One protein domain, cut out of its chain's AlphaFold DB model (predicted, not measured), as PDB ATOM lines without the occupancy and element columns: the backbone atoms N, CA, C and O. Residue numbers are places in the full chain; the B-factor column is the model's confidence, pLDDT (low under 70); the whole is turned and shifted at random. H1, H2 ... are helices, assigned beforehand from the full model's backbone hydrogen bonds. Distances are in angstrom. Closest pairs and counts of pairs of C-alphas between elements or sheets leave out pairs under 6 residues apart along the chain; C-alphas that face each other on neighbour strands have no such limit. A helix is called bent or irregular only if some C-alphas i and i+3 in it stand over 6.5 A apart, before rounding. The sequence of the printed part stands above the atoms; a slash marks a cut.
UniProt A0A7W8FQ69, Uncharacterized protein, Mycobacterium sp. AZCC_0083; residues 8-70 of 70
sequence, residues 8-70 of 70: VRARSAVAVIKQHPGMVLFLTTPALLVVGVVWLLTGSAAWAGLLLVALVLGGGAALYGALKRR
ATOM      1  N   VAL A   8     195.655 217.214 270.154       92.00
ATOM      2  CA  VAL A   8     194.623 217.006 271.179       92.00
ATOM      3  C   VAL A   8     194.095 215.582 271.095       92.00
ATOM      4  O   VAL A   8     194.079 214.873 272.098       92.00
ATOM      5  N   ARG A   9     193.760 215.108 269.889       87.69
ATOM      6  CA  ARG A   9     193.249 213.747 269.676       87.69
ATOM      7  C   ARG A   9     194.264 212.681 270.089       87.69
ATOM      8  O   ARG A   9     193.885 211.685 270.707       87.69
ATOM      9  N   ALA A  10     195.546 212.902 269.796       90.81
ATOM     10  CA  ALA A  10     196.622 212.014 270.235       90.81
ATOM     11  C   ALA A  10     196.733 211.971 271.770       90.81
ATOM     12  O   ALA A  10     196.787 210.891 272.360       90.81
ATOM     13  N   ARG A  11     196.699 213.134 272.434       94.75
ATOM     14  CA  ARG A  11     196.738 213.226 273.905       94.75
ATOM     15  C   ARG A  11     195.523 212.567 274.555       94.75
ATOM     16  O   ARG A  11     195.691 211.845 275.534       94.75
ATOM     17  N   SER A  12     194.328 212.757 273.998       93.56
ATOM     18  CA  SER A  12     193.101 212.115 274.481       93.56
ATOM     19  C   SER A  12     193.163 210.594 274.353       93.56
ATOM     20  O   SER A  12     192.810 209.897 275.299       93.56
ATOM     21  N   ALA A  13     193.671 210.063 273.237       92.81
ATOM     22  CA  ALA A  13     193.850 208.619 273.077       92.81
ATOM     23  C   ALA A  13     194.795 208.038 274.144       92.81
ATOM     24  O   ALA A  13     194.487 207.020 274.764       92.81
ATOM     25  N   VAL A  14     195.911 208.722 274.420       95.50
ATOM     26  CA  VAL A  14     196.843 208.326 275.489       95.50
ATOM     27  C   VAL A  14     196.183 208.410 276.868       95.50
ATOM     28  O   VAL A  14     196.402 207.530 277.701       95.50
ATOM     29  N   ALA A  15     195.362 209.431 277.121       96.69
ATOM     30  CA  ALA A  15     194.625 209.560 278.377       96.69
ATOM     31  C   ALA A  15     193.655 208.386 278.594       96.69
ATOM     32  O   ALA A  15     193.647 207.808 279.678       96.69
ATOM     33  N   VAL A  16     192.922 207.971 277.554       94.69
ATOM     34  CA  VAL A  16     192.015 206.808 277.606       94.69
ATOM     35  C   VAL A  16     192.780 205.523 277.913       94.69
ATOM     36  O   VAL A  16     192.346 204.740 278.756       94.69
ATOM     37  N   ILE A  17     193.944 205.320 277.285       95.94
ATOM     38  CA  ILE A  17     194.783 204.143 277.556       95.94
ATOM     39  C   ILE A  17     195.201 204.099 279.029       95.94
ATOM     40  O   ILE A  17     195.127 203.047 279.663       95.94
ATOM     41  N   LYS A  18     195.607 205.245 279.587       96.44
ATOM     42  CA  LYS A  18     196.011 205.351 280.994       96.44
ATOM     43  C   LYS A  18     194.846 205.153 281.965       96.44
ATOM     44  O   LYS A  18     195.051 204.587 283.032       96.44
ATOM     45  N   GLN A  19     193.647 205.617 281.614       97.88
ATOM     46  CA  GLN A  19     192.451 205.493 282.455       97.88
ATOM     47  C   GLN A  19     191.860 204.078 282.440       97.88
ATOM     48  O   GLN A  19     191.319 203.629 283.448       97.88
ATOM     49  N   HIS A  20     191.981 203.359 281.322       96.31
ATOM     50  CA  HIS A  20     191.351 202.051 281.133       96.31
ATOM     51  C   HIS A  20     192.345 200.983 280.648       96.31
ATOM     52  O   HIS A  20     192.144 200.387 279.585       96.31
ATOM     53  N   PRO A  21     193.399 200.674 281.426       94.25
ATOM     54  CA  PRO A  21     194.443 199.743 280.997       94.25
ATOM     55  C   PRO A  21     193.900 198.333 280.723       94.25
ATOM     56  O   PRO A  21     194.303 197.695 279.753       94.25
ATOM     57  N   GLY A  22     192.928 197.866 281.517       97.69
ATOM     58  CA  GLY A  22     192.295 196.557 281.316       97.69
ATOM     59  C   GLY A  22     191.525 196.454 279.996       97.69
ATOM     60  O   GLY A  22     191.608 195.435 279.319       97.69
ATOM     61  N   MET A  23     190.844 197.526 279.580       97.06
ATOM     62  CA  MET A  23     190.131 197.562 278.299       97.06
ATOM     63  C   MET A  23     191.104 197.488 277.122       97.06
ATOM     64  O   MET A  23     190.844 196.783 276.149       97.06
ATOM     65  N   VAL A  24     192.239 198.187 277.212       95.50
ATOM     66  CA  VAL A  24     193.263 198.160 276.161       95.50
ATOM     67  C   VAL A  24     193.901 196.779 276.059       95.50
ATOM     68  O   VAL A  24     194.047 196.272 274.953       95.50
ATOM     69  N   LEU A  25     194.220 196.144 277.191       95.19
ATOM     70  CA  LEU A  25     194.737 194.771 277.214       95.19
ATOM     71  C   LEU A  25     193.732 193.765 276.645       95.19
ATOM     72  O   LEU A  25     194.098 192.884 275.866       95.19
ATOM     73  N   PHE A  26     192.453 193.914 276.986       96.88
ATOM     74  CA  PHE A  26     191.397 193.087 276.414       96.88
ATOM     75  C   PHE A  26     191.313 193.268 274.892       96.88
ATOM     76  O   PHE A  26     191.303 192.291 274.147       96.88
ATOM     77  N   LEU A  27     191.352 194.511 274.410       95.75
ATOM     78  CA  LEU A  27     191.328 194.811 272.980       95.75
ATOM     79  C   LEU A  27     192.543 194.237 272.233       95.75
ATOM     80  O   LEU A  27     192.399 193.769 271.104       95.75
ATOM     81  N   THR A  28     193.735 194.254 272.837       96.44
ATOM     82  CA  THR A  28     194.956 193.705 272.221       96.44
ATOM     83  C   THR A  28     195.083 192.187 272.363       96.44
ATOM     84  O   THR A  28     195.964 191.595 271.737       96.44
ATOM     85  N   THR A  29     194.187 191.534 273.113       97.44
ATOM     86  CA  THR A  29     194.236 190.090 273.394       97.44
ATOM     87  C   THR A  29     194.340 189.225 272.134       97.44
ATOM     88  O   THR A  29     195.217 188.363 272.111       97.44
ATOM     89  N   PRO A  30     193.563 189.441 271.053       97.38
ATOM     90  CA  PRO A  30     193.690 188.620 269.847       97.38
ATOM     91  C   PRO A  30     195.105 188.641 269.249       97.38
ATOM     92  O   PRO A  30     195.630 187.600 268.864       97.38
ATOM     93  N   ALA A  31     195.756 189.808 269.227       97.31
ATOM     94  CA  ALA A  31     197.126 189.942 268.735       97.31
ATOM     95  C   ALA A  31     198.130 189.234 269.658       97.31
ATOM     96  O   ALA A  31     199.010 188.519 269.180       97.31
ATOM     97  N   LEU A  32     197.974 189.389 270.977       97.12
ATOM     98  CA  LEU A  32     198.829 188.728 271.967       97.12
ATOM     99  C   LEU A  32     198.708 187.201 271.907       97.12
ATOM    100  O   LEU A  32     199.721 186.513 272.009       97.12
ATOM    101  N   LEU A  33     197.501 186.670 271.685       98.19
ATOM    102  CA  LEU A  33     197.282 185.233 271.508       98.19
ATOM    103  C   LEU A  33     197.998 184.707 270.267       98.19
ATOM    104  O   LEU A  33     198.691 183.700 270.354       98.19
ATOM    105  N   VAL A  34     197.892 185.402 269.131       98.06
ATOM    106  CA  VAL A  34     198.603 185.017 267.902       98.06
ATOM    107  C   VAL A  34     200.118 184.993 268.130       98.06
ATOM    108  O   VAL A  34     200.778 184.022 267.765       98.06
ATOM    109  N   VAL A  35     200.670 186.018 268.789       97.88
ATOM    110  CA  VAL A  35     202.103 186.069 269.132       97.88
ATOM    111  C   VAL A  35     202.495 184.923 270.069       97.88
ATOM    112  O   VAL A  35     203.498 184.254 269.822       97.88
ATOM    113  N   GLY A  36     201.698 184.656 271.106       97.56
ATOM    114  CA  GLY A  36     201.930 183.558 272.045       97.56
ATOM    115  C   GLY A  36     201.885 182.186 271.372       97.56
ATOM    116  O   GLY A  36     202.757 181.355 271.612       97.56
ATOM    117  N   VAL A  37     200.932 181.964 270.465       98.12
ATOM    118  CA  VAL A  37     200.835 180.723 269.685       98.12
ATOM    119  C   VAL A  37     202.065 180.540 268.801       98.12
ATOM    120  O   VAL A  37     202.660 179.467 268.809       98.12
ATOM    121  N   VAL A  38     202.502 181.580 268.082       97.38
ATOM    122  CA  VAL A  38     203.715 181.487 267.252       97.38
ATOM    123  C   VAL A  38     204.947 181.214 268.106       97.38
ATOM    124  O   VAL A  38     205.779 180.394 267.717       97.38
ATOM    125  N   TRP A  39     205.055 181.833 269.281       96.88
ATOM    126  CA  TRP A  39     206.143 181.526 270.203       96.88
ATOM    127  C   TRP A  39     206.136 180.050 270.618       96.88
ATOM    128  O   TRP A  39     207.162 179.383 270.487       96.88
ATOM    129  N   LEU A  40     204.986 179.520 271.044       97.06
ATOM    130  CA  LEU A  40     204.856 178.128 271.485       97.06
ATOM    131  C   LEU A  40     205.155 177.127 270.362       97.06
ATOM    132  O   LEU A  40     205.836 176.134 270.598       97.06
ATOM    133  N   LEU A  41     204.681 177.392 269.143       96.75
ATOM    134  CA  LEU A  41     204.859 176.486 268.003       96.75
ATOM    135  C   LEU A  41     206.276 176.513 267.427       96.75
ATOM    136  O   LEU A  41     206.767 175.495 266.949       96.75
ATOM    137  N   THR A  42     206.934 177.673 267.443       95.31
ATOM    138  CA  THR A  42     208.289 177.815 266.886       95.31
ATOM    139  C   THR A  42     209.387 177.564 267.913       95.31
ATOM    140  O   THR A  42     210.542 177.382 267.532       95.31
ATOM    141  N   GLY A  43     209.064 177.612 269.210       88.94
ATOM    142  CA  GLY A  43     210.030 177.522 270.307       88.94
ATOM    143  C   GLY A  43     211.029 178.686 270.367       88.94
ATOM    144  O   GLY A  43     211.947 178.661 271.181       88.94
ATOM    145  N   SER A  44     210.875 179.713 269.523       92.19
ATOM    146  CA  SER A  44     211.839 180.804 269.374       92.19
ATOM    147  C   SER A  44     211.180 182.159 269.583       92.19
ATOM    148  O   SER A  44     210.257 182.558 268.869       92.19
ATOM    149  N   ALA A  45     211.723 182.915 270.536       93.00
ATOM    150  CA  ALA A  45     211.300 184.284 270.796       93.00
ATOM    151  C   ALA A  45     211.583 185.223 269.607       93.00
ATOM    152  O   ALA A  45     210.923 186.252 269.479       93.00
ATOM    153  N   ALA A  46     212.519 184.871 268.714       95.88
ATOM    154  CA  ALA A  46     212.849 185.697 267.555       95.88
ATOM    155  C   ALA A  46     211.658 185.819 266.590       95.88
ATOM    156  O   ALA A  46     211.309 186.924 266.181       95.88
ATOM    157  N   TRP A  47     210.984 184.707 266.280       95.62
ATOM    158  CA  TRP A  47     209.832 184.709 265.372       95.62
ATOM    159  C   TRP A  47     208.623 185.427 265.971       95.62
ATOM    160  O   TRP A  47     207.984 186.232 265.296       95.62
ATOM    161  N   ALA A  48     208.351 185.197 267.256       95.31
ATOM    162  CA  ALA A  48     207.294 185.899 267.977       95.31
ATOM    163  C   ALA A  48     207.566 187.412 268.076       95.31
ATOM    164  O   ALA A  48     206.663 188.221 267.865       95.31
ATOM    165  N   GLY A  49     208.819 187.800 268.334       96.56
ATOM    166  CA  GLY A  49     209.247 189.197 268.381       96.56
ATOM    167  C   GLY A  49     209.116 189.898 267.030       96.56
ATOM    168  O   GLY A  49     208.549 190.988 266.958       96.56
ATOM    169  N   LEU A  50     209.562 189.258 265.943       97.81
ATOM    170  CA  LEU A  50     209.386 189.779 264.584       97.81
ATOM    171  C   LEU A  50     207.907 189.959 264.233       97.81
ATOM    172  O   LEU A  50     207.528 190.995 263.684       97.81
ATOM    173  N   LEU A  51     207.064 188.988 264.589       97.50
ATOM    174  CA  LEU A  51     205.623 189.083 264.377       97.50
ATOM    175  C   LEU A  51     205.002 190.234 265.169       97.50
ATOM    176  O   LEU A  51     204.183 190.975 264.630       97.50
ATOM    177  N   LEU A  52     205.405 190.422 266.427       97.44
ATOM    178  CA  LEU A  52     204.930 191.532 267.247       97.44
ATOM    179  C   LEU A  52     205.292 192.883 266.616       97.44
ATOM    180  O   LEU A  52     204.434 193.759 266.505       97.44
ATOM    181  N   VAL A  53     206.534 193.040 266.145       98.12
ATOM    182  CA  VAL A  53     206.967 194.244 265.419       98.12
ATOM    183  C   VAL A  53     206.123 194.449 264.160       98.12
ATOM    184  O   VAL A  53     205.627 195.552 263.926       98.12
ATOM    185  N   ALA A  54     205.895 193.389 263.380       98.12
ATOM    186  CA  ALA A  54     205.062 193.452 262.183       98.12
ATOM    187  C   ALA A  54     203.614 193.861 262.499       98.12
ATOM    188  O   ALA A  54     203.040 194.672 261.775       98.12
ATOM    189  N   LEU A  55     203.034 193.369 263.599       97.69
ATOM    190  CA  LEU A  55     201.686 193.741 264.042       97.69
ATOM    191  C   LEU A  55     201.603 195.207 264.477       97.69
ATOM    192  O   LEU A  55     200.643 195.889 264.120       97.69
ATOM    193  N   VAL A  56     202.605 195.716 265.198       97.25
ATOM    194  CA  VAL A  56     202.645 197.127 265.620       97.25
ATOM    195  C   VAL A  56     202.771 198.053 264.411       97.25
ATOM    196  O   VAL A  56     201.976 198.982 264.256       97.25
ATOM    197  N   LEU A  57     203.736 197.787 263.526       98.00
ATOM    198  CA  LEU A  57     203.971 198.616 262.343       98.00
ATOM    199  C   LEU A  57     202.825 198.500 261.335       98.00
ATOM    200  O   LEU A  57     202.326 199.513 260.844       98.00
ATOM    201  N   GLY A  58     202.371 197.277 261.062       97.44
ATOM    202  CA  GLY A  58     201.268 196.997 260.148       97.44
ATOM    203  C   GLY A  58     199.942 197.567 260.647       97.44
ATOM    204  O   GLY A  58     199.239 198.232 259.888       97.44
ATOM    205  N   GLY A  59     199.626 197.389 261.933       95.44
ATOM    206  CA  GLY A  59     198.436 197.967 262.560       95.44
ATOM    207  C   GLY A  59     198.460 199.497 262.554       95.44
ATOM    208  O   GLY A  59     197.470 200.128 262.178       95.44
ATOM    209  N   GLY A  60     199.607 200.102 262.881       94.44
ATOM    210  CA  GLY A  60     199.803 201.550 262.804       94.44
ATOM    211  C   GLY A  60     199.639 202.094 261.381       94.44
ATOM    212  O   GLY A  60     198.922 203.075 261.172       94.44
ATOM    213  N   ALA A  61     200.233 201.427 260.387       95.56
ATOM    214  CA  ALA A  61     200.107 201.798 258.979       95.56
ATOM    215  C   ALA A  61     198.667 201.647 258.462       95.56
ATOM    216  O   ALA A  61     198.167 202.533 257.766       95.56
ATOM    217  N   ALA A  62     197.973 200.566 258.835       94.44
ATOM    218  CA  ALA A  62     196.572 200.346 258.483       94.44
ATOM    219  C   ALA A  62     195.663 201.423 259.091       94.44
ATOM    220  O   ALA A  62     194.816 201.978 258.387       94.44
ATOM    221  N   LEU A  63     195.876 201.776 260.364       91.25
ATOM    222  CA  LEU A  63     195.143 202.849 261.034       91.25
ATOM    223  C   LEU A  63     195.397 204.203 260.366       91.25
ATOM    224  O   LEU A  63     194.452 204.930 260.063       91.25
ATOM    225  N   TYR A  64     196.660 204.530 260.091       89.94
ATOM    226  CA  TYR A  64     197.025 205.761 259.391       89.94
ATOM    227  C   TYR A  64     196.389 205.831 257.996       89.94
ATOM    228  O   TYR A  64     195.795 206.845 257.623       89.94
ATOM    229  N   GLY A  65     196.436 204.729 257.242       90.44
ATOM    230  CA  GLY A  65     195.779 204.612 255.944       90.44
ATOM    231  C   GLY A  65     194.263 204.790 256.035       90.44
ATOM    232  O   GLY A  65     193.683 205.505 255.218       90.44
ATOM    233  N   ALA A  66     193.620 204.201 257.045       88.56
ATOM    234  CA  ALA A  66     192.188 204.357 257.289       88.56
ATOM    235  C   ALA A  66     191.813 205.808 257.633       88.56
ATOM    236  O   ALA A  66     190.799 206.306 257.144       88.56
ATOM    237  N   LEU A  67     192.640 206.503 258.422       86.25
ATOM    238  CA  LEU A  67     192.450 207.918 258.753       86.25
ATOM    239  C   LEU A  67     192.628 208.829 257.535       86.25
ATOM    240  O   LEU A  67     191.873 209.783 257.385       86.25
ATOM    241  N   LYS A  68     193.583 208.529 256.649       83.62
ATOM    242  CA  LYS A  68     193.803 209.294 255.409       83.62
ATOM    243  C   LYS A  68     192.625 209.190 254.432       83.62
ATOM    244  O   LYS A  68     192.399 210.112 253.658       83.62
ATOM    245  N   ARG A  69     191.900 208.067 254.443       79.12
ATOM    246  CA  ARG A  69     190.744 207.812 253.563       79.12
ATOM    247  C   ARG A  69     189.439 208.467 254.047       79.12
ATOM    248  O   ARG A  69     188.429 208.320 253.367       79.12
ATOM    249  N   ARG A  70     189.446 209.138 255.205       69.12
ATOM    250  CA  ARG A  70     188.299 209.830 255.815       69.12
ATOM    251  C   ARG A  70     188.484 211.345 255.776       69.12
ATOM    252  O   ARG A  70     187.492 212.040 255.500       69.12
TER     253      ARG A  70
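What this domain is: This is residues 8 to 70 of the 70 residues of an uncharacterized protein of Mycobacterium sp. AZCC_0083 (UniProt A0A7W8FQ69). Three helices make a loose, open frame: H2 and H3 form a helical hairpin whose arms pack together on the side of their link and spread apart like a V, and H1 makes a corner with the first part of H2. H1 with residues 8 to 15 and the last stretch, residues 57 to 70, stick out from this hairpin. The printed part has 63 residues with three named helices, H1, H2 and H3 in chain order, no named strand, and the class all helix. It is loose, with a radius of gyration of the C-alphas of 14.3 A, and spans 42 by 28 by 15 A, only just flat.

How they stand to each other: H1, residues 8 to 19, is close to but not clearly touching H2, residues 21 to 42; their closest C-alphas, of Ile 17 and Val 24, are 6.3 A apart. Their lines are about perpendicular, at 78 degrees. H2 has a kink of 55 degrees near residue 28 and is irregular, C-alphas 27 and 30 being 7.3 A apart. With residues 31 to 39 alone it touches residues 45 to 55 of H3, residues 45 to 68. The closest C-alphas of this hairpin, of Trp 39 and Ala 48, are 5.0 A apart. The two helices run opposite ways at a steep tilt of 45 degrees. H1 and H3 are apart. In H1 and H3 every O i to N i+4 pair is within hydrogen-bond range; in H2, 16 of 18 are.

Where its parts are: H1 begins at C-alpha 8, (194.623, 217.006, 271.179), and is 16.3 A long. H2 measures 29.5 A from C-alpha 21 to C-alpha 42. H3 measures 34.2 A and ends at C-alpha 68, (193.803, 209.294, 255.409).

The domain as a whole: The two C-alphas farthest apart, of Val 8 and Gly 43, are 42.4 A apart. The printed part has no cut, and both links are tight. Mean pLDDT of the printed part is 94.5; residue 70, the chain's last, is under 70.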